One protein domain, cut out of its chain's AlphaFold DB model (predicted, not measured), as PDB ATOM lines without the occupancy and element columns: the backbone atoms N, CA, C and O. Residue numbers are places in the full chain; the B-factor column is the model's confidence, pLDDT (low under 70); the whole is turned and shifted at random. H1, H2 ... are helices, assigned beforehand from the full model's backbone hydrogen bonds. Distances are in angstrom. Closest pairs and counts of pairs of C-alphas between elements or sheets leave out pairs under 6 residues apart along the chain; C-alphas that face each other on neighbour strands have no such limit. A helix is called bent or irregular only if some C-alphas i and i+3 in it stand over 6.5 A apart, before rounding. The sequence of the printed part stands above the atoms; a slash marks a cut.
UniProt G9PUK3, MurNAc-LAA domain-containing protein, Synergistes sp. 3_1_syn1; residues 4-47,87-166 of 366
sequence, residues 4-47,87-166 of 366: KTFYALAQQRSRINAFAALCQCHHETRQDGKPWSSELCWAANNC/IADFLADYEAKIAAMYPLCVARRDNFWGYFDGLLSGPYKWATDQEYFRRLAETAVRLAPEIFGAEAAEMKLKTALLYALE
ATOM      1  N   LYS A   4      20.446  -7.456 -16.909       95.94
ATOM      2  CA  LYS A   4      19.562  -6.550 -16.162       95.94
ATOM      3  C   LYS A   4      18.112  -6.995 -16.248       95.94
ATOM      4  O   LYS A   4      17.421  -6.999 -15.230       95.94
ATOM      5  N   THR A   5      17.663  -7.409 -17.430       95.69
ATOM      6  CA  THR A   5      16.315  -7.952 -17.627       95.69
ATOM      7  C   THR A   5      16.113  -9.223 -16.808       95.69
ATOM      8  O   THR A   5      15.121  -9.336 -16.084       95.69
ATOM      9  N   PHE A   6      17.068 -10.159 -16.853       97.62
ATOM     10  CA  PHE A   6      16.996 -11.376 -16.045       97.62
ATOM     11  C   PHE A   6      16.975 -11.048 -14.547       97.62
ATOM     12  O   PHE A   6      16.126 -11.559 -13.814       97.62
ATOM     13  N   TYR A   7      17.874 -10.170 -14.094       98.00
ATOM     14  CA  TYR A   7      17.953  -9.742 -12.700       98.00
ATOM     15  C   TYR A   7      16.638  -9.123 -12.213       98.00
ATOM     16  O   TYR A   7      16.131  -9.525 -11.167       98.00
ATOM     17  N   ALA A   8      16.038  -8.218 -12.992       97.88
ATOM     18  CA  ALA A   8      14.771  -7.572 -12.652       97.88
ATOM     19  C   ALA A   8      13.608  -8.572 -12.523       97.88
ATOM     20  O   ALA A   8      12.778  -8.451 -11.621       97.88
ATOM     21  N   LEU A   9      13.553  -9.592 -13.387       98.19
ATOM     22  CA  LEU A   9      12.571 -10.674 -13.265       98.19
ATOM     23  C   LEU A   9      12.847 -11.546 -12.032       98.19
ATOM     24  O   LEU A   9      11.917 -11.919 -11.314       98.19
ATOM     25  N   ALA A  10      14.115 -11.852 -11.752       98.25
ATOM     26  CA  ALA A  10      14.509 -12.658 -10.601       98.25
ATOM     27  C   ALA A  10      14.220 -11.952  -9.265       98.25
ATOM     28  O   ALA A  10      13.888 -12.619  -8.288       98.25
ATOM     29  N   GLN A  11      14.257 -10.615  -9.217       97.94
ATOM     30  CA  GLN A  11      13.886  -9.831  -8.030       97.94
ATOM     31  C   GLN A  11      12.417  -9.996  -7.611       97.94
ATOM     32  O   GLN A  11      12.080  -9.733  -6.459       97.94
ATOM     33  N   GLN A  12      11.543 -10.464  -8.505       97.56
ATOM     34  CA  GLN A  12      10.134 -10.735  -8.191       97.56
ATOM     35  C   GLN A  12       9.936 -12.073  -7.459       97.56
ATOM     36  O   GLN A  12       8.812 -12.434  -7.107       97.56
ATOM     37  N   ARG A  13      11.012 -12.841  -7.250       97.75
ATOM     38  CA  ARG A  13      10.999 -14.148  -6.588       97.75
ATOM     39  C   ARG A  13      11.494 -13.993  -5.152       97.75
ATOM     40  O   ARG A  13      12.576 -13.472  -4.909       97.75
ATOM     41  N   SER A  14      10.691 -14.428  -4.185       95.25
ATOM     42  CA  SER A  14      10.917 -14.164  -2.759       95.25
ATOM     43  C   SER A  14      11.782 -15.220  -2.066       95.25
ATOM     44  O   SER A  14      12.285 -14.978  -0.963       95.25
ATOM     45  N   ARG A  15      11.956 -16.395  -2.687       96.50
ATOM     46  CA  ARG A  15      12.699 -17.536  -2.121       96.50
ATOM     47  C   ARG A  15      14.071 -17.760  -2.755       96.50
ATOM     48  O   ARG A  15      14.761 -18.690  -2.350       96.50
ATOM     49  N   ILE A  16      14.496 -16.905  -3.682       97.62
ATOM     50  CA  ILE A  16      15.845 -16.934  -4.263       97.62
ATOM     51  C   ILE A  16      16.567 -15.608  -4.055       97.62
ATOM     52  O   ILE A  16      15.940 -14.567  -3.881       97.62
ATOM     53  N   ASN A  17      17.897 -15.643  -4.104       98.25
ATOM     54  CA  ASN A  17      18.685 -14.430  -4.260       98.25
ATOM     55  C   ASN A  17      18.786 -14.097  -5.757       98.25
ATOM     56  O   ASN A  17      19.339 -14.883  -6.526       98.25
ATOM     57  N   ALA A  18      18.268 -12.940  -6.174       98.25
ATOM     58  CA  ALA A  18      18.195 -12.569  -7.588       98.25
ATOM     59  C   ALA A  18      19.572 -12.485  -8.273       98.25
ATOM     60  O   ALA A  18      19.725 -12.937  -9.407       98.25
ATOM     61  N   PHE A  19      20.587 -11.950  -7.584       98.31
ATOM     62  CA  PHE A  19      21.940 -11.838  -8.140       98.31
ATOM     63  C   PHE A  19      22.630 -13.201  -8.216       98.31
ATOM     64  O   PHE A  19      23.291 -13.506  -9.208       98.31
ATOM     65  N   ALA A  20      22.423 -14.060  -7.216       97.56
ATOM     66  CA  ALA A  20      22.957 -15.417  -7.243       97.56
ATOM     67  C   ALA A  20      22.331 -16.257  -8.370       97.56
ATOM     68  O   ALA A  20      23.042 -16.949  -9.098       97.56
ATOM     69  N   ALA A  21      21.008 -16.155  -8.547       97.62
ATOM     70  CA  ALA A  21      20.285 -16.823  -9.627       97.62
ATOM     71  C   ALA A  21      20.748 -16.332 -11.006       97.62
ATOM     72  O   ALA A  21      20.943 -17.151 -11.904       97.62
ATOM     73  N   LEU A  22      20.985 -15.021 -11.155       97.94
ATOM     74  CA  LEU A  22      21.617 -14.449 -12.344       97.94
ATOM     75  C   LEU A  22      22.987 -15.086 -12.589       97.94
ATOM     76  O   LEU A  22      23.222 -15.574 -13.687       97.94
ATOM     77  N   CYS A  23      23.872 -15.121 -11.588       96.88
ATOM     78  CA  CYS A  23      25.216 -15.680 -11.751       96.88
ATOM     79  C   CYS A  23      25.178 -17.151 -12.176       96.88
ATOM     80  O   CYS A  23      25.878 -17.536 -13.112       96.88
ATOM     81  N   GLN A  24      24.320 -17.957 -11.545       95.25
ATOM     82  CA  GLN A  24      24.145 -19.355 -11.922       95.25
ATOM     83  C   GLN A  24      23.621 -19.481 -13.357       95.25
ATOM     84  O   GLN A  24      24.248 -20.131 -14.183       95.25
ATOM     85  N   CYS A  25      22.500 -18.838 -13.690       95.44
ATOM     86  CA  CYS A  25      21.884 -18.978 -15.012       95.44
ATOM     87  C   CYS A  25      22.772 -18.411 -16.125       95.44
ATOM     88  O   CYS A  25      22.875 -18.976 -17.211       95.44
ATOM     89  N   HIS A  26      23.480 -17.321 -15.853       94.62
ATOM     90  CA  HIS A  26      24.475 -16.787 -16.765       94.62
ATOM     91  C   HIS A  26      25.628 -17.790 -16.975       94.62
ATOM     92  O   HIS A  26      26.130 -17.922 -18.093       94.62
ATOM     93  N   HIS A  27      26.084 -18.485 -15.926       92.06
ATOM     94  CA  HIS A  27      27.105 -19.530 -16.047       92.06
ATOM     95  C   HIS A  27      26.601 -20.719 -16.883       92.06
ATOM     96  O   HIS A  27      27.241 -21.086 -17.867       92.06
ATOM     97  N   GLU A  28      25.418 -21.247 -16.560       90.50
ATOM     98  CA  GLU A  28      24.806 -22.415 -17.214       90.50
ATOM     99  C   GLU A  28      24.461 -22.186 -18.695       90.50
ATOM    100  O   GLU A  28      24.431 -23.116 -19.502       90.50
ATOM    101  N   THR A  29      24.173 -20.943 -19.077       92.06
ATOM    102  CA  THR A  29      23.766 -20.608 -20.452       92.06
ATOM    103  C   THR A  29      24.921 -20.204 -21.356       92.06
ATOM    104  O   THR A  29      24.697 -19.888 -22.529       92.06
ATOM    105  N   ARG A  30      26.154 -20.209 -20.845       88.69
ATOM    106  CA  ARG A  30      27.323 -19.795 -21.613       88.69
ATOM    107  C   ARG A  30      27.760 -20.897 -22.581       88.69
ATOM    108  O   ARG A  30      28.176 -21.973 -22.167       88.69
ATOM    109  N   GLN A  31      27.729 -20.594 -23.877       85.25
ATOM    110  CA  GLN A  31      28.338 -21.394 -24.943       85.25
ATOM    111  C   GLN A  31      29.318 -20.522 -25.731       85.25
ATOM    112  O   GLN A  31      29.051 -19.343 -25.962       85.25
ATOM    113  N   ASP A  32      30.487 -21.073 -26.067       84.44
ATOM    114  CA  ASP A  32      31.561 -20.376 -26.797       84.44
ATOM    115  C   ASP A  32      31.890 -18.982 -26.224       84.44
ATOM    116  O   ASP A  32      32.073 -17.997 -26.940       84.44
ATOM    117  N   GLY A  33      31.895 -18.878 -24.890       81.44
ATOM    118  CA  GLY A  33      32.180 -17.641 -24.155       81.44
ATOM    119  C   GLY A  33      31.042 -16.611 -24.116       81.44
ATOM    120  O   GLY A  33      31.146 -15.633 -23.376       81.44
ATOM    121  N   LYS A  34      29.934 -16.828 -24.837       86.38
ATOM    122  CA  LYS A  34      28.796 -15.899 -24.910       86.38
ATOM    123  C   LYS A  34      27.692 -16.296 -23.926       86.38
ATOM    124  O   LYS A  34      27.233 -17.435 -23.989       86.38
ATOM    125  N   PRO A  35      27.239 -15.413 -23.025       87.75
ATOM    126  CA  PRO A  35      26.115 -15.722 -22.145       87.75
ATOM    127  C   PRO A  35      24.780 -15.762 -22.876       87.75
ATOM    128  O   PRO A  35      24.665 -15.221 -23.976       87.75
ATOM    129  N   TRP A  36      23.786 -16.413 -22.262       93.25
ATOM    130  CA  TRP A  36      22.418 -16.540 -22.788       93.25
ATOM    131  C   TRP A  36      22.323 -17.179 -24.178       93.25
ATOM    132  O   TRP A  36      21.282 -17.105 -24.827       93.25
ATOM    133  N   SER A  37      23.411 -17.788 -24.650       91.31
ATOM    134  CA  SER A  37      23.543 -18.305 -26.011       91.31
ATOM    135  C   SER A  37      23.180 -19.781 -26.113       91.31
ATOM    136  O   SER A  37      23.006 -20.285 -27.221       91.31
ATOM    137  N   SER A  38      23.022 -20.471 -24.977       91.81
ATOM    138  CA  SER A  38      22.636 -21.873 -24.991       91.81
ATOM    139  C   SER A  38      21.289 -22.080 -25.673       91.81
ATOM    140  O   SER A  38      20.324 -21.357 -25.436       91.81
ATOM    141  N   GLU A  39      21.219 -23.125 -26.492       91.88
ATOM    142  CA  GLU A  39      19.989 -23.559 -27.163       91.88
ATOM    143  C   GLU A  39      18.803 -23.713 -26.208       91.88
ATOM    144  O   GLU A  39      17.704 -23.258 -26.501       91.88
ATOM    145  N   LEU A  40      19.037 -24.250 -25.009       93.38
ATOM    146  CA  LEU A  40      17.999 -24.358 -23.982       93.38
ATOM    147  C   LEU A  40      17.501 -22.985 -23.511       93.38
ATOM    148  O   LEU A  40      16.310 -22.817 -23.254       93.38
ATOM    149  N   CYS A  41      18.390 -21.995 -23.426       93.94
ATOM    150  CA  CYS A  41      18.022 -20.642 -23.040       93.94
ATOM    151  C   CYS A  41      17.138 -19.981 -24.099       93.94
ATOM    152  O   CYS A  41      16.074 -19.475 -23.756       93.94
ATOM    153  N   TRP A  42      17.553 -19.972 -25.369       92.12
ATOM    154  CA  TRP A  42      16.836 -19.213 -26.402       92.12
ATOM    155  C   TRP A  42      15.674 -19.976 -27.050       92.12
ATOM    156  O   TRP A  42      14.722 -19.336 -27.485       92.12
ATOM    157  N   ALA A  43      15.709 -21.312 -27.098       93.94
ATOM    158  CA  ALA A  43      14.640 -22.116 -27.702       93.94
ATOM    159  C   ALA A  43      13.587 -22.591 -26.687       93.94
ATOM    160  O   ALA A  43      12.453 -22.889 -27.069       93.94
ATOM    161  N   ALA A  44      13.954 -22.686 -25.403       96.31
ATOM    162  CA  ALA A  44      13.092 -23.256 -24.368       96.31
ATOM    163  C   ALA A  44      12.882 -22.360 -23.136       96.31
ATOM    164  O   ALA A  44      12.224 -22.796 -22.191       96.31
ATOM    165  N   ASN A  45      13.441 -21.141 -23.122       97.38
ATOM    166  CA  ASN A  45      13.456 -20.243 -21.959       97.38
ATOM    167  C   ASN A  45      14.005 -20.914 -20.684       97.38
ATOM    168  O   ASN A  45      13.647 -20.544 -19.573       97.38
ATOM    169  N   ASN A  46      14.869 -21.921 -20.825       96.12
ATOM    170  CA  ASN A  46      15.356 -22.735 -19.720       96.12
ATOM    171  C   ASN A  46      16.818 -22.392 -19.412       96.12
ATOM    172  O   ASN A  46      17.744 -22.962 -19.992       96.12
ATOM    173  N   CYS A  47      17.025 -21.455 -18.486       95.44
ATOM    174  CA  CYS A  47      18.353 -20.904 -18.203       95.44
ATOM    175  C   CYS A  47      19.178 -21.699 -17.179       95.44
ATOM    176  O   CYS A  47      20.278 -21.281 -16.842       95.44
ATOM    177  N   ILE A  87      10.677 -16.353 -19.556       97.38
ATOM    178  CA  ILE A  87      11.723 -16.394 -18.526       97.38
ATOM    179  C   ILE A  87      11.126 -16.175 -17.131       97.38
ATOM    180  O   ILE A  87      11.651 -16.689 -16.144       97.38
ATOM    181  N   ALA A  88       9.997 -15.465 -17.037       97.69
ATOM    182  CA  ALA A  88       9.265 -15.335 -15.786       97.69
ATOM    183  C   ALA A  88       8.706 -16.695 -15.338       97.69
ATOM    184  O   ALA A  88       8.854 -17.033 -14.161       97.69
ATOM    185  N   ASP A  89       8.145 -17.487 -16.254       97.69
ATOM    186  CA  ASP A  89       7.627 -18.831 -15.957       97.69
ATOM    187  C   ASP A  89       8.751 -19.789 -15.564       97.69
ATOM    188  O   ASP A  89       8.638 -20.514 -14.572       97.69
ATOM    189  N   PHE A  90       9.886 -19.716 -16.268       97.88
ATOM    190  CA  PHE A  90      11.109 -20.406 -15.861       97.88
ATOM    191  C   PHE A  90      11.530 -20.031 -14.438       97.88
ATOM    192  O   PHE A  90      11.777 -20.919 -13.630       97.88
ATOM    193  N   LEU A  91      11.583 -18.740 -14.097       98.44
ATOM    194  CA  LEU A  91      11.990 -18.289 -12.764       98.44
ATOM    195  C   LEU A  91      11.023 -18.741 -11.661       98.44
ATOM    196  O   LEU A  91      11.462 -18.971 -10.535       98.44
ATOM    197  N   ALA A  92       9.728 -18.886 -11.961       97.75
ATOM    198  CA  ALA A  92       8.753 -19.424 -11.014       97.75
ATOM    199  C   ALA A  92       9.032 -20.905 -10.696       97.75
ATOM    200  O   ALA A  92       9.066 -21.298  -9.529       97.75
ATOM    201  N   ASP A  93       9.290 -21.718 -11.723       96.69
ATOM    202  CA  ASP A  93       9.625 -23.136 -11.557       96.69
ATOM    203  C   ASP A  93      11.039 -23.344 -10.984       96.69
ATOM    204  O   ASP A  93      11.253 -24.204 -10.126       96.69
ATOM    205  N   TYR A  94      12.003 -22.513 -11.386       96.75
ATOM    206  CA  TYR A  94      13.347 -22.469 -10.811       96.75
ATOM    207  C   TYR A  94      13.285 -22.177  -9.307       96.75
ATOM    208  O   TYR A  94      13.877 -22.922  -8.529       96.75
ATOM    209  N   GLU A  95      12.515 -21.172  -8.870       97.50
ATOM    210  CA  GLU A  95      12.315 -20.881  -7.445       97.50
ATOM    211  C   GLU A  95      11.709 -22.085  -6.702       97.50
ATOM    212  O   GLU A  95      12.186 -22.456  -5.625       97.50
ATOM    213  N   ALA A  96      10.690 -22.732  -7.275       95.25
ATOM    214  CA  ALA A  96      10.076 -23.918  -6.681       95.25
ATOM    215  C   ALA A  96      11.079 -25.076  -6.547       95.25
ATOM    216  O   ALA A  96      11.130 -25.743  -5.510       95.25
ATOM    217  N   LYS A  97      11.924 -25.287  -7.562       93.06
ATOM    218  CA  LYS A  97      12.975 -26.306  -7.539       93.06
ATOM    219  C   LYS A  97      14.078 -25.976  -6.536       93.06
ATOM    220  O   LYS A  97      14.534 -26.888  -5.849       93.06
ATOM    221  N   ILE A  98      14.477 -24.708  -6.411       94.94
ATOM    222  CA  ILE A  98      15.402 -24.256  -5.365       94.94
ATOM    223  C   ILE A  98      14.813 -24.539  -3.984       94.94
ATOM    224  O   ILE A  98      15.479 -25.157  -3.160       94.94
ATOM    225  N   ALA A  99      13.548 -24.195  -3.753       94.38
ATOM    226  CA  ALA A  99      12.897 -24.445  -2.473       94.38
ATOM    227  C   ALA A  99      12.787 -25.935  -2.120       94.38
ATOM    228  O   ALA A  99      12.928 -26.292  -0.953       94.38
ATOM    229  N   ALA A 100      12.561 -26.798  -3.111       92.19
ATOM    230  CA  ALA A 100      12.438 -28.235  -2.889       92.19
ATOM    231  C   ALA A 100      13.790 -28.943  -2.715       92.19
ATOM    232  O   ALA A 100      13.901 -29.869  -1.917       92.19
ATOM    233  N   MET A 101      14.805 -28.544  -3.485       90.94
ATOM    234  CA  MET A 101      16.053 -29.306  -3.615       90.94
ATOM    235  C   MET A 101      17.241 -28.647  -2.914       90.94
ATOM    236  O   MET A 101      18.194 -29.335  -2.574       90.94
ATOM    237  N   TYR A 102      17.200 -27.336  -2.687       93.50
ATOM    238  CA  TYR A 102      18.309 -26.558  -2.135       93.50
ATOM    239  C   TYR A 102      17.819 -25.695  -0.961       93.50
ATOM    240  O   TYR A 102      17.826 -24.464  -1.031       93.50
ATOM    241  N   PRO A 103      17.376 -26.309   0.152       92.50
ATOM    242  CA  PRO A 103      16.798 -25.574   1.277       92.50
ATOM    243  C   PRO A 103      17.768 -24.551   1.887       92.50
ATOM    244  O   PRO A 103      17.331 -23.499   2.355       92.50
ATOM    245  N   LEU A 104      19.083 -24.802   1.824       94.06
ATOM    246  CA  LEU A 104      20.098 -23.844   2.273       94.06
ATOM    247  C   LEU A 104      20.168 -22.590   1.394       94.06
ATOM    248  O   LEU A 104      20.383 -21.507   1.933       94.06
ATOM    249  N   CYS A 105      19.906 -22.691   0.086       95.44
ATOM    250  CA  CYS A 105      19.767 -21.509  -0.768       95.44
ATOM    251  C   CYS A 105      18.628 -20.615  -0.280       95.44
ATOM    252  O   CYS A 105      18.803 -19.406  -0.180       95.44
ATOM    253  N   VAL A 106      17.475 -21.201   0.066       95.88
ATOM    254  CA  VAL A 106      16.332 -20.434   0.586       95.88
ATOM    255  C   VAL A 106      16.653 -19.839   1.952       95.88
ATOM    256  O   VAL A 106      16.362 -18.666   2.189       95.88
ATOM    257  N   ALA A 107      17.261 -20.619   2.847       95.44
ATOM    258  CA  ALA A 107      17.603 -20.176   4.195       95.44
ATOM    259  C   ALA A 107      18.616 -19.017   4.201       95.44
ATOM    260  O   ALA A 107      18.492 -18.120   5.027       95.44
ATOM    261  N   ARG A 108      19.566 -19.012   3.256       95.81
ATOM    262  CA  ARG A 108      20.674 -18.042   3.157       95.81
ATOM    263  C   ARG A 108      20.499 -17.026   2.020       95.81
ATOM    264  O   ARG A 108      21.459 -16.399   1.585       95.81
ATOM    265  N   ARG A 109      19.282 -16.878   1.483       95.00
ATOM    266  CA  ARG A 109      18.997 -16.045   0.292       95.00
ATOM    267  C   ARG A 109      19.216 -14.545   0.499       95.00
ATOM    268  O   ARG A 109      19.277 -13.802  -0.478       95.00
ATOM    269  N   ASP A 110      19.333 -14.096   1.744       94.00
ATOM    270  CA  ASP A 110      19.747 -12.735   2.089       94.00
ATOM    271  C   ASP A 110      21.180 -12.427   1.619       94.00
ATOM    272  O   ASP A 110      21.558 -11.262   1.521       94.00
ATOM    273  N   ASN A 111      21.958 -13.453   1.259       95.75
ATOM    274  CA  ASN A 111      23.335 -13.322   0.822       95.75
ATOM    275  C   ASN A 111      23.665 -14.249  -0.365       95.75
ATOM    276  O   ASN A 111      23.466 -15.460  -0.304       95.75
ATOM    277  N   PHE A 112      24.213 -13.706  -1.455       96.31
ATOM    278  CA  PHE A 112      24.474 -14.510  -2.656       96.31
ATOM    279  C   PHE A 112      25.639 -15.502  -2.495       96.31
ATOM    280  O   PHE A 112      25.601 -16.555  -3.126       96.31
ATOM    281  N   TRP A 113      26.616 -15.247  -1.618       96.12
ATOM    282  CA  TRP A 113      27.670 -16.224  -1.313       96.12
ATOM    283  C   TRP A 113      27.110 -17.426  -0.556       96.12
ATOM    284  O   TRP A 113      27.358 -18.570  -0.928       96.12
ATOM    285  N   GLY A 114      26.278 -17.166   0.458       94.50
ATOM    286  CA  GLY A 114      25.557 -18.221   1.172       94.50
ATOM    287  C   GLY A 114      24.612 -19.006   0.259       94.50
ATOM    288  O   GLY A 114      24.458 -20.215   0.423       94.50
ATOM    289  N   TYR A 115      24.029 -18.340  -0.741       96.06
ATOM    290  CA  TYR A 115      23.244 -18.995  -1.784       96.06
ATOM    291  C   TYR A 115      24.101 -19.917  -2.668       96.06
ATOM    292  O   TYR A 115      23.676 -21.038  -2.934       96.06
ATOM    293  N   PHE A 116      25.296 -19.490  -3.100       95.75
ATOM    294  CA  PHE A 116      26.226 -20.332  -3.869       95.75
ATOM    295  C   PHE A 116      26.650 -21.585  -3.092       95.75
ATOM    296  O   PHE A 116      26.619 -22.684  -3.639       95.75
ATOM    297  N   ASP A 117      26.970 -21.445  -1.806       93.12
ATOM    298  CA  ASP A 117      27.290 -22.582  -0.930       93.12
ATOM    299  C   ASP A 117      26.076 -23.508  -0.720       93.12
ATOM    300  O   ASP A 117      26.186 -24.737  -0.740       93.12
ATOM    301  N   GLY A 118      24.878 -22.921  -0.633       93.25
ATOM    302  CA  GLY A 118      23.620 -23.662  -0.611       93.25
ATOM    303  C   GLY A 118      23.385 -24.505  -1.869       93.25
ATOM    304  O   GLY A 118      22.829 -25.598  -1.755       93.25
ATOM    305  N   LEU A 119      23.834 -24.041  -3.046       92.75
ATOM    306  CA  LEU A 119      23.750 -24.815  -4.289       92.75
ATOM    307  C   LEU A 119      24.653 -26.052  -4.213       92.75
ATOM    308  O   LEU A 119      24.229 -27.139  -4.589       92.75
ATOM    309  N   LEU A 120      25.869 -25.906  -3.685       90.25
ATOM    310  CA  LEU A 120      26.848 -26.999  -3.560       90.25
ATOM    311  C   LEU A 120      26.451 -28.053  -2.533       90.25
ATOM    312  O   LEU A 120      26.809 -29.218  -2.662       90.25
ATOM    313  N   SER A 121      25.693 -27.640  -1.522       86.69
ATOM    314  CA  SER A 121      25.171 -28.535  -0.490       86.69
ATOM    315  C   SER A 121      23.927 -29.313  -0.941       86.69
ATOM    316  O   SER A 121      23.411 -30.148  -0.196       86.69
ATOM    317  N   GLY A 122      23.391 -29.012  -2.126       83.75
ATOM    318  CA  GLY A 122      22.201 -29.665  -2.652       83.75
ATOM    319  C   GLY A 122      22.480 -31.054  -3.235       83.75
ATOM    320  O   GLY A 122      23.574 -31.338  -3.712       83.75
ATOM    321  N   PRO A 123      21.469 -31.935  -3.293       77.50
ATOM    322  CA  PRO A 123      21.618 -33.305  -3.776       77.50
ATOM    323  C   PRO A 123      21.633 -33.414  -5.314       77.50
ATOM    324  O   PRO A 123      21.613 -34.520  -5.854       77.50
ATOM    325  N   TYR A 124      21.586 -32.294  -6.046       69.94
ATOM    326  CA  TYR A 124      21.414 -32.274  -7.499       69.94
ATOM    327  C   TYR A 124      22.603 -31.598  -8.191       69.94
ATOM    328  O   TYR A 124      23.138 -30.608  -7.711       69.94
ATOM    329  N   LYS A 125      23.006 -32.140  -9.348       66.44
ATOM    330  CA  LYS A 125      24.282 -31.845 -10.030       66.44
ATOM    331  C   LYS A 125      24.368 -30.470 -10.720       66.44
ATOM    332  O   LYS A 125      25.070 -30.364 -11.720       66.44
ATOM    333  N   TRP A 126      23.642 -29.442 -10.273       74.25
ATOM    334  CA  TRP A 126      23.884 -28.099 -10.821       74.25
ATOM    335  C   TRP A 126      25.227 -27.570 -10.352       74.25
ATOM    336  O   TRP A 126      26.018 -27.146 -11.174       74.25
ATOM    337  N   ALA A 127      25.500 -27.674  -9.056       77.00
ATOM    338  CA  ALA A 127      26.780 -27.316  -8.480       77.00
ATOM    339  C   ALA A 127      27.462 -28.597  -7.994       77.00
ATOM    340  O   ALA A 127      26.852 -29.390  -7.278       77.00
ATOM    341  N   THR A 128      28.686 -28.842  -8.451       76.25
ATOM    342  CA  THR A 128      29.330 -30.156  -8.302       76.25
ATOM    343  C   THR A 128      30.489 -30.164  -7.318       76.25
ATOM    344  O   THR A 128      30.781 -31.212  -6.750       76.25
ATOM    345  N   ASP A 129      31.158 -29.025  -7.133       87.12
ATOM    346  CA  ASP A 129      32.441 -28.942  -6.439       87.12
ATOM    347  C   ASP A 129      32.875 -27.481  -6.201       87.12
ATOM    348  O   ASP A 129      32.226 -26.520  -6.622       87.12
ATOM    349  N   GLN A 130      34.015 -27.316  -5.532       89.56
ATOM    350  CA  GLN A 130      34.639 -26.012  -5.287       89.56
ATOM    351  C   GLN A 130      35.008 -25.263  -6.573       89.56
ATOM    352  O   GLN A 130      35.013 -24.036  -6.589       89.56
ATOM    353  N   GLU A 131      35.286 -25.968  -7.669       92.12
ATOM    354  CA  GLU A 131      35.584 -25.319  -8.944       92.12
ATOM    355  C   GLU A 131      34.312 -24.689  -9.537       92.12
ATOM    356  O   GLU A 131      34.350 -23.600 -10.104       92.12
ATOM    357  N   TYR A 132      33.146 -25.305  -9.328       92.31
ATOM    358  CA  TYR A 132      31.862 -24.669  -9.607       92.31
ATOM    359  C   TYR A 132      31.649 -23.413  -8.751       92.31
ATOM    360  O   TYR A 132      31.226 -22.387  -9.286       92.31
ATOM    361  N   PHE A 133      31.995 -23.449  -7.458       94.69
ATOM    362  CA  PHE A 133      31.963 -22.251  -6.607       94.69
ATOM    363  C   PHE A 133      32.837 -21.128  -7.178       94.69
ATOM    364  O   PHE A 133      32.358 -20.005  -7.330       94.69
ATOM    365  N   ARG A 134      34.091 -21.436  -7.545       95.25
ATOM    366  CA  ARG A 134      35.028 -20.477  -8.150       95.25
ATOM    367  C   ARG A 134      34.426 -19.823  -9.391       95.25
ATOM    368  O   ARG A 134      34.383 -18.600  -9.467       95.25
ATOM    369  N   ARG A 135      33.859 -20.606 -10.314       94.44
ATOM    370  CA  ARG A 135      33.217 -20.068 -11.531       94.44
ATOM    371  C   ARG A 135      32.024 -19.158 -11.229       94.44
ATOM    372  O   ARG A 135      31.809 -18.171 -11.942       94.44
ATOM    373  N   LEU A 136      31.245 -19.457 -10.186       95.62
ATOM    374  CA  LEU A 136      30.181 -18.562  -9.722       95.62
ATOM    375  C   LEU A 136      30.743 -17.277  -9.105       95.62
ATOM    376  O   LEU A 136      30.221 -16.201  -9.393       95.62
ATOM    377  N   ALA A 137      31.817 -17.367  -8.319       95.88
ATOM    378  CA  ALA A 137      32.500 -16.216  -7.734       95.88
ATOM    379  C   ALA A 137      33.071 -15.284  -8.816       95.88
ATOM    380  O   ALA A 137      32.800 -14.084  -8.811       95.88
ATOM    381  N   GLU A 138      33.771 -15.833  -9.807       95.69
ATOM    382  CA  GLU A 138      34.274 -15.088 -10.968       95.69
ATOM    383  C   GLU A 138      33.133 -14.464 -11.780       95.69
ATOM    384  O   GLU A 138      33.216 -13.322 -12.243       95.69
ATOM    385  N   THR A 139      32.025 -15.196 -11.932       95.75
ATOM    386  CA  THR A 139      30.822 -14.670 -12.581       95.75
ATOM    387  C   THR A 139      30.236 -13.501 -11.793       95.75
ATOM    388  O   THR A 139      29.901 -12.488 -12.403       95.75
ATOM    389  N   ALA A 140      30.177 -13.585 -10.463       97.06
ATOM    390  CA  ALA A 140      29.730 -12.492  -9.608       97.06
ATOM    391  C   ALA A 140      30.630 -11.256  -9.746       97.06
ATOM    392  O   ALA A 140      30.110 -10.159  -9.943       97.06
ATOM    393  N   VAL A 141      31.960 -11.421  -9.740       95.19
ATOM    394  CA  VAL A 141      32.916 -10.319  -9.968       95.19
ATOM    395  C   VAL A 141      32.675  -9.639 -11.312       95.19
ATOM    396  O   VAL A 141      32.627  -8.414 -11.390       95.19
ATOM    397  N   ARG A 142      32.467 -10.423 -12.374       94.50
ATOM    398  CA  ARG A 142      32.240  -9.886 -13.719       94.50
ATOM    399  C   ARG A 142      30.891  -9.180 -13.866       94.50
ATOM    400  O   ARG A 142      30.818  -8.181 -14.575       94.50
ATOM    401  N   LEU A 143      29.830  -9.700 -13.245       95.94
ATOM    402  CA  LEU A 143      28.466  -9.177 -13.399       95.94
ATOM    403  C   LEU A 143      28.133  -8.039 -12.433       95.94
ATOM    404  O   LEU A 143      27.285  -7.201 -12.740       95.94
ATOM    405  N   ALA A 144      28.791  -7.974 -11.276       96.06
ATOM    406  CA  ALA A 144      28.503  -6.963 -10.265       96.06
ATOM    407  C   ALA A 144      28.598  -5.513 -10.794       96.06
ATOM    408  O   ALA A 144      27.688  -4.746 -10.484       96.06
ATOM    409  N   PRO A 145      29.591  -5.111 -11.619       93.69
ATOM    410  CA  PRO A 145      29.637  -3.766 -12.205       93.69
ATOM    411  C   PRO A 145      28.422  -3.417 -13.065       93.69
ATOM    412  O   PRO A 145      27.951  -2.281 -13.032       93.69
ATOM    413  N   GLU A 146      27.890  -4.383 -13.814       94.00
ATOM    414  CA  GLU A 146      26.731  -4.168 -14.680       94.00
ATOM    415  C   GLU A 146      25.433  -4.038 -13.877       94.00
ATOM    416  O   GLU A 146      24.581  -3.204 -14.200       94.00
ATOM    417  N   ILE A 147      25.295  -4.837 -12.816       95.94
ATOM    418  CA  ILE A 147      24.074  -4.905 -12.004       95.94
ATOM    419  C   ILE A 147      24.041  -3.835 -10.913       95.94
ATOM    420  O   ILE A 147      22.999  -3.230 -10.664       95.94
ATOM    421  N   PHE A 148      25.167  -3.596 -10.245       91.94
ATOM    422  CA  PHE A 148      25.257  -2.705  -9.090       91.94
ATOM    423  C   PHE A 148      25.931  -1.365  -9.390       91.94
ATOM    424  O   PHE A 148      25.894  -0.484  -8.534       91.94
ATOM    425  N   GLY A 149      26.515  -1.207 -10.579       89.56
ATOM    426  CA  GLY A 149      27.372  -0.078 -10.929       89.56
ATOM    427  C   GLY A 149      28.839  -0.368 -10.611       89.56
ATOM    428  O   GLY A 149      29.160  -0.962  -9.581       89.56
ATOM    429  N   ALA A 150      29.738   0.072 -11.496       82.94
ATOM    430  CA  ALA A 150      31.174  -0.198 -11.399       82.94
ATOM    431  C   ALA A 150      31.798   0.276 -10.077       82.94
ATOM    432  O   ALA A 150      32.679  -0.387  -9.543       82.94
ATOM    433  N   GLU A 151      31.306   1.384  -9.524       74.06
ATOM    434  CA  GLU A 151      31.826   1.961  -8.283       74.06
ATOM    435  C   GLU A 151      31.424   1.173  -7.029       74.06
ATOM    436  O   GLU A 151      32.236   1.026  -6.121       74.06
ATOM    437  N   ALA A 152      30.204   0.626  -6.995       76.38
ATOM    438  CA  ALA A 152      29.669  -0.080  -5.826       76.38
ATOM    439  C   ALA A 152      29.925  -1.599  -5.861       76.38
ATOM    440  O   ALA A 152      29.798  -2.277  -4.841       76.38
ATOM    441  N   ALA A 153      30.257  -2.155  -7.028       87.50
ATOM    442  CA  ALA A 153      30.372  -3.595  -7.246       87.50
ATOM    443  C   ALA A 153      31.359  -4.283  -6.294       87.50
ATOM    444  O   ALA A 153      30.980  -5.229  -5.604       87.50
ATOM    445  N   GLU A 154      32.598  -3.785  -6.222       85.69
ATOM    446  CA  GLU A 154      33.658  -4.349  -5.371       85.69
ATOM    447  C   GLU A 154      33.213  -4.399  -3.903       85.69
ATOM    448  O   GLU A 154      33.295  -5.433  -3.240       85.69
ATOM    449  N   MET A 155      32.660  -3.293  -3.415       80.62
ATOM    450  CA  MET A 155      32.237  -3.143  -2.030       80.62
ATOM    451  C   MET A 155      31.051  -4.046  -1.672       80.62
ATOM    452  O   MET A 155      31.043  -4.671  -0.606       80.62
ATOM    453  N   LYS A 156      30.068  -4.180  -2.571       86.12
ATOM    454  CA  LYS A 156      28.944  -5.107  -2.377       86.12
ATOM    455  C   LYS A 156      29.403  -6.556  -2.343       86.12
ATOM    456  O   LYS A 156      28.892  -7.324  -1.529       86.12
ATOM    457  N   LEU A 157      30.374  -6.918  -3.183       91.62
ATOM    458  CA  LEU A 157      30.960  -8.254  -3.180       91.62
ATOM    459  C   LEU A 157      31.645  -8.565  -1.849       91.62
ATOM    460  O   LEU A 157      31.317  -9.571  -1.213       91.62
ATOM    461  N   LYS A 158      32.523  -7.665  -1.396       88.62
ATOM    462  CA  LYS A 158      33.284  -7.811  -0.149       88.62
ATOM    463  C   LYS A 158      32.392  -7.808   1.089       88.62
ATOM    464  O   LYS A 158      32.484  -8.715   1.908       88.62
ATOM    465  N   THR A 159      31.480  -6.843   1.209       82.50
ATOM    466  CA  THR A 159      30.569  -6.752   2.365       82.50
ATOM    467  C   THR A 159      29.673  -7.982   2.459       82.50
ATOM    468  O   THR A 159      29.496  -8.542   3.542       82.50
ATOM    469  N   ALA A 160      29.148  -8.459   1.325       90.31
ATOM    470  CA  ALA A 160      28.390  -9.698   1.311       90.31
ATOM    471  C   ALA A 160      29.260 -10.895   1.717       90.31
ATOM    472  O   ALA A 160      28.767 -11.765   2.433       90.31
ATOM    473  N   LEU A 161      30.526 -10.963   1.291       91.25
ATOM    474  CA  LEU A 161      31.404 -12.079   1.651       91.25
ATOM    475  C   LEU A 161      31.636 -12.103   3.157       91.25
ATOM    476  O   LEU A 161      31.381 -13.114   3.802       91.25
ATOM    477  N   LEU A 162      32.027 -10.967   3.728       81.44
ATOM    478  CA  LEU A 162      32.272 -10.850   5.162       81.44
ATOM    479  C   LEU A 162      31.015 -11.174   5.980       81.44
ATOM    480  O   LEU A 162      31.101 -11.880   6.981       81.44
ATOM    481  N   TYR A 163      29.833 -10.746   5.524       83.25
ATOM    482  CA  TYR A 163      28.569 -11.116   6.164       83.25
ATOM    483  C   TYR A 163      28.325 -12.632   6.110       83.25
ATOM    484  O   TYR A 163      27.887 -13.228   7.092       83.25
ATOM    485  N   ALA A 164      28.630 -13.278   4.982       90.94
ATOM    486  CA  ALA A 164      28.504 -14.726   4.848       90.94
ATOM    487  C   ALA A 164      29.459 -15.471   5.797       90.94
ATOM    488  O   ALA A 164      29.050 -16.455   6.412       90.94
ATOM    489  N   LEU A 165      30.692 -14.979   5.965       84.88
ATOM    490  CA  LEU A 165      31.656 -15.519   6.931       84.88
ATOM    491  C   LEU A 165      31.155 -15.352   8.368       84.88
ATOM    492  O   LEU A 165      31.134 -16.316   9.128       84.88
ATOM    493  N   GLU A 166      30.669 -14.161   8.729       81.12
ATOM    494  CA  GLU A 166      30.124 -13.888  10.064       81.12
ATOM    495  C   GLU A 166      28.962 -14.825  10.417       81.12
ATOM    496  O   GLU A 166      28.852 -15.287  11.553       81.12
TER     497      GLU A 166
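AT A GLANCE: This is residues 4 to 47 and 87 to 166 of the 366 residues of the protein "MurNAc-LAA domain-containing protein" of Synergistes sp. 3_1_syn1 (UniProt G9PUK3). H2 lies at the middle of a rounded set of crossed helices, with H1, H6 and H7 packed on it. At one end of the longest axis H7 folds back into H8 as a helical hairpin; toward the other end lie H4, packed on H1, and the short H3, which touches no helix. The printed part has 124 residues with eight named helices, H1 to H8 in order along the chain, and no named strand: the class is all helix. It is compact, with a radius of gyration of the C-alphas of 13.6 A and spans of 40 by 31 by 29 A.

HOW THE PARTS SIT: Begin at H1, residues 4 to 10, which touches H2, residues 18 to 28, closest at the C-alphas of Ala 10 and Ala 18, 4.8 A apart; their steep tilt of 68 degrees is only just short of about perpendicular. Next comes H3, residues 39 to 44, near H4, residues 87 to 101, with 5 pairs of C-alphas within 10 A. H4 touches H1 with residues 87 to 91 alone, closest at the C-alphas of Leu 9 and Ala 88, 6.2 A apart. H5, residues 103 to 107, touches H4 only at the corner, closest at the C-alphas of Ala 99 and Val 106, 6.1 A apart. H6, residues 112 to 120, touches H5 and also H2, where the closest C-alphas, of Ala 20 and Phe 112, are 4.9 A apart. H7, residues 130 to 148, and H6 are the hub, touching four helices each, and form a hairpin at a shallow tilt of 29 degrees, with the C-alphas of Phe 116 and Phe 133 closest at 6.6 A. H7 touches H2 with residues 135 to 143 alone, closest at the C-alphas of Cys 23 and Thr 139, 5.8 A apart. H8, residues 150 to 166, forms a second hairpin with H7, closest at the C-alphas of Ala 144 and Ala 153, 4.9 A apart. Look for O i to N i+4 pairs: each is within hydrogen-bond range in H1 to H6, against 13 of 15 in H7 and 11 of 13 in H8.

IN THESE COORDINATES: Find C-alpha 4 at (19.562, -6.550, -16.162), where H1 begins. H2 runs 15.3 A and H4 20.2 A. From C-alpha 130 at (34.639, -26.012, -5.287) H7 runs 25.4 A, with a kink of 38 degrees near residue 142; it is only just irregular, C-alphas 142 and 145 being 6.8 A apart. H8, 25.5 A long, is irregular, with C-alphas 151 and 154 7.2 A apart, and ends at C-alpha 166, (30.124, -13.888, 10.064).

THE WHOLE: The two C-alphas farthest apart, of Ala 43 and Glu 166, are 41.6 A apart. Residues 48 to 86 are not printed; C-alphas 47 and 87 are 8.0 A apart across this cut. Of the links printed whole, none is long. Mean pLDDT of the printed part is 92.0; look at residues 124 to 125 for the two under 70.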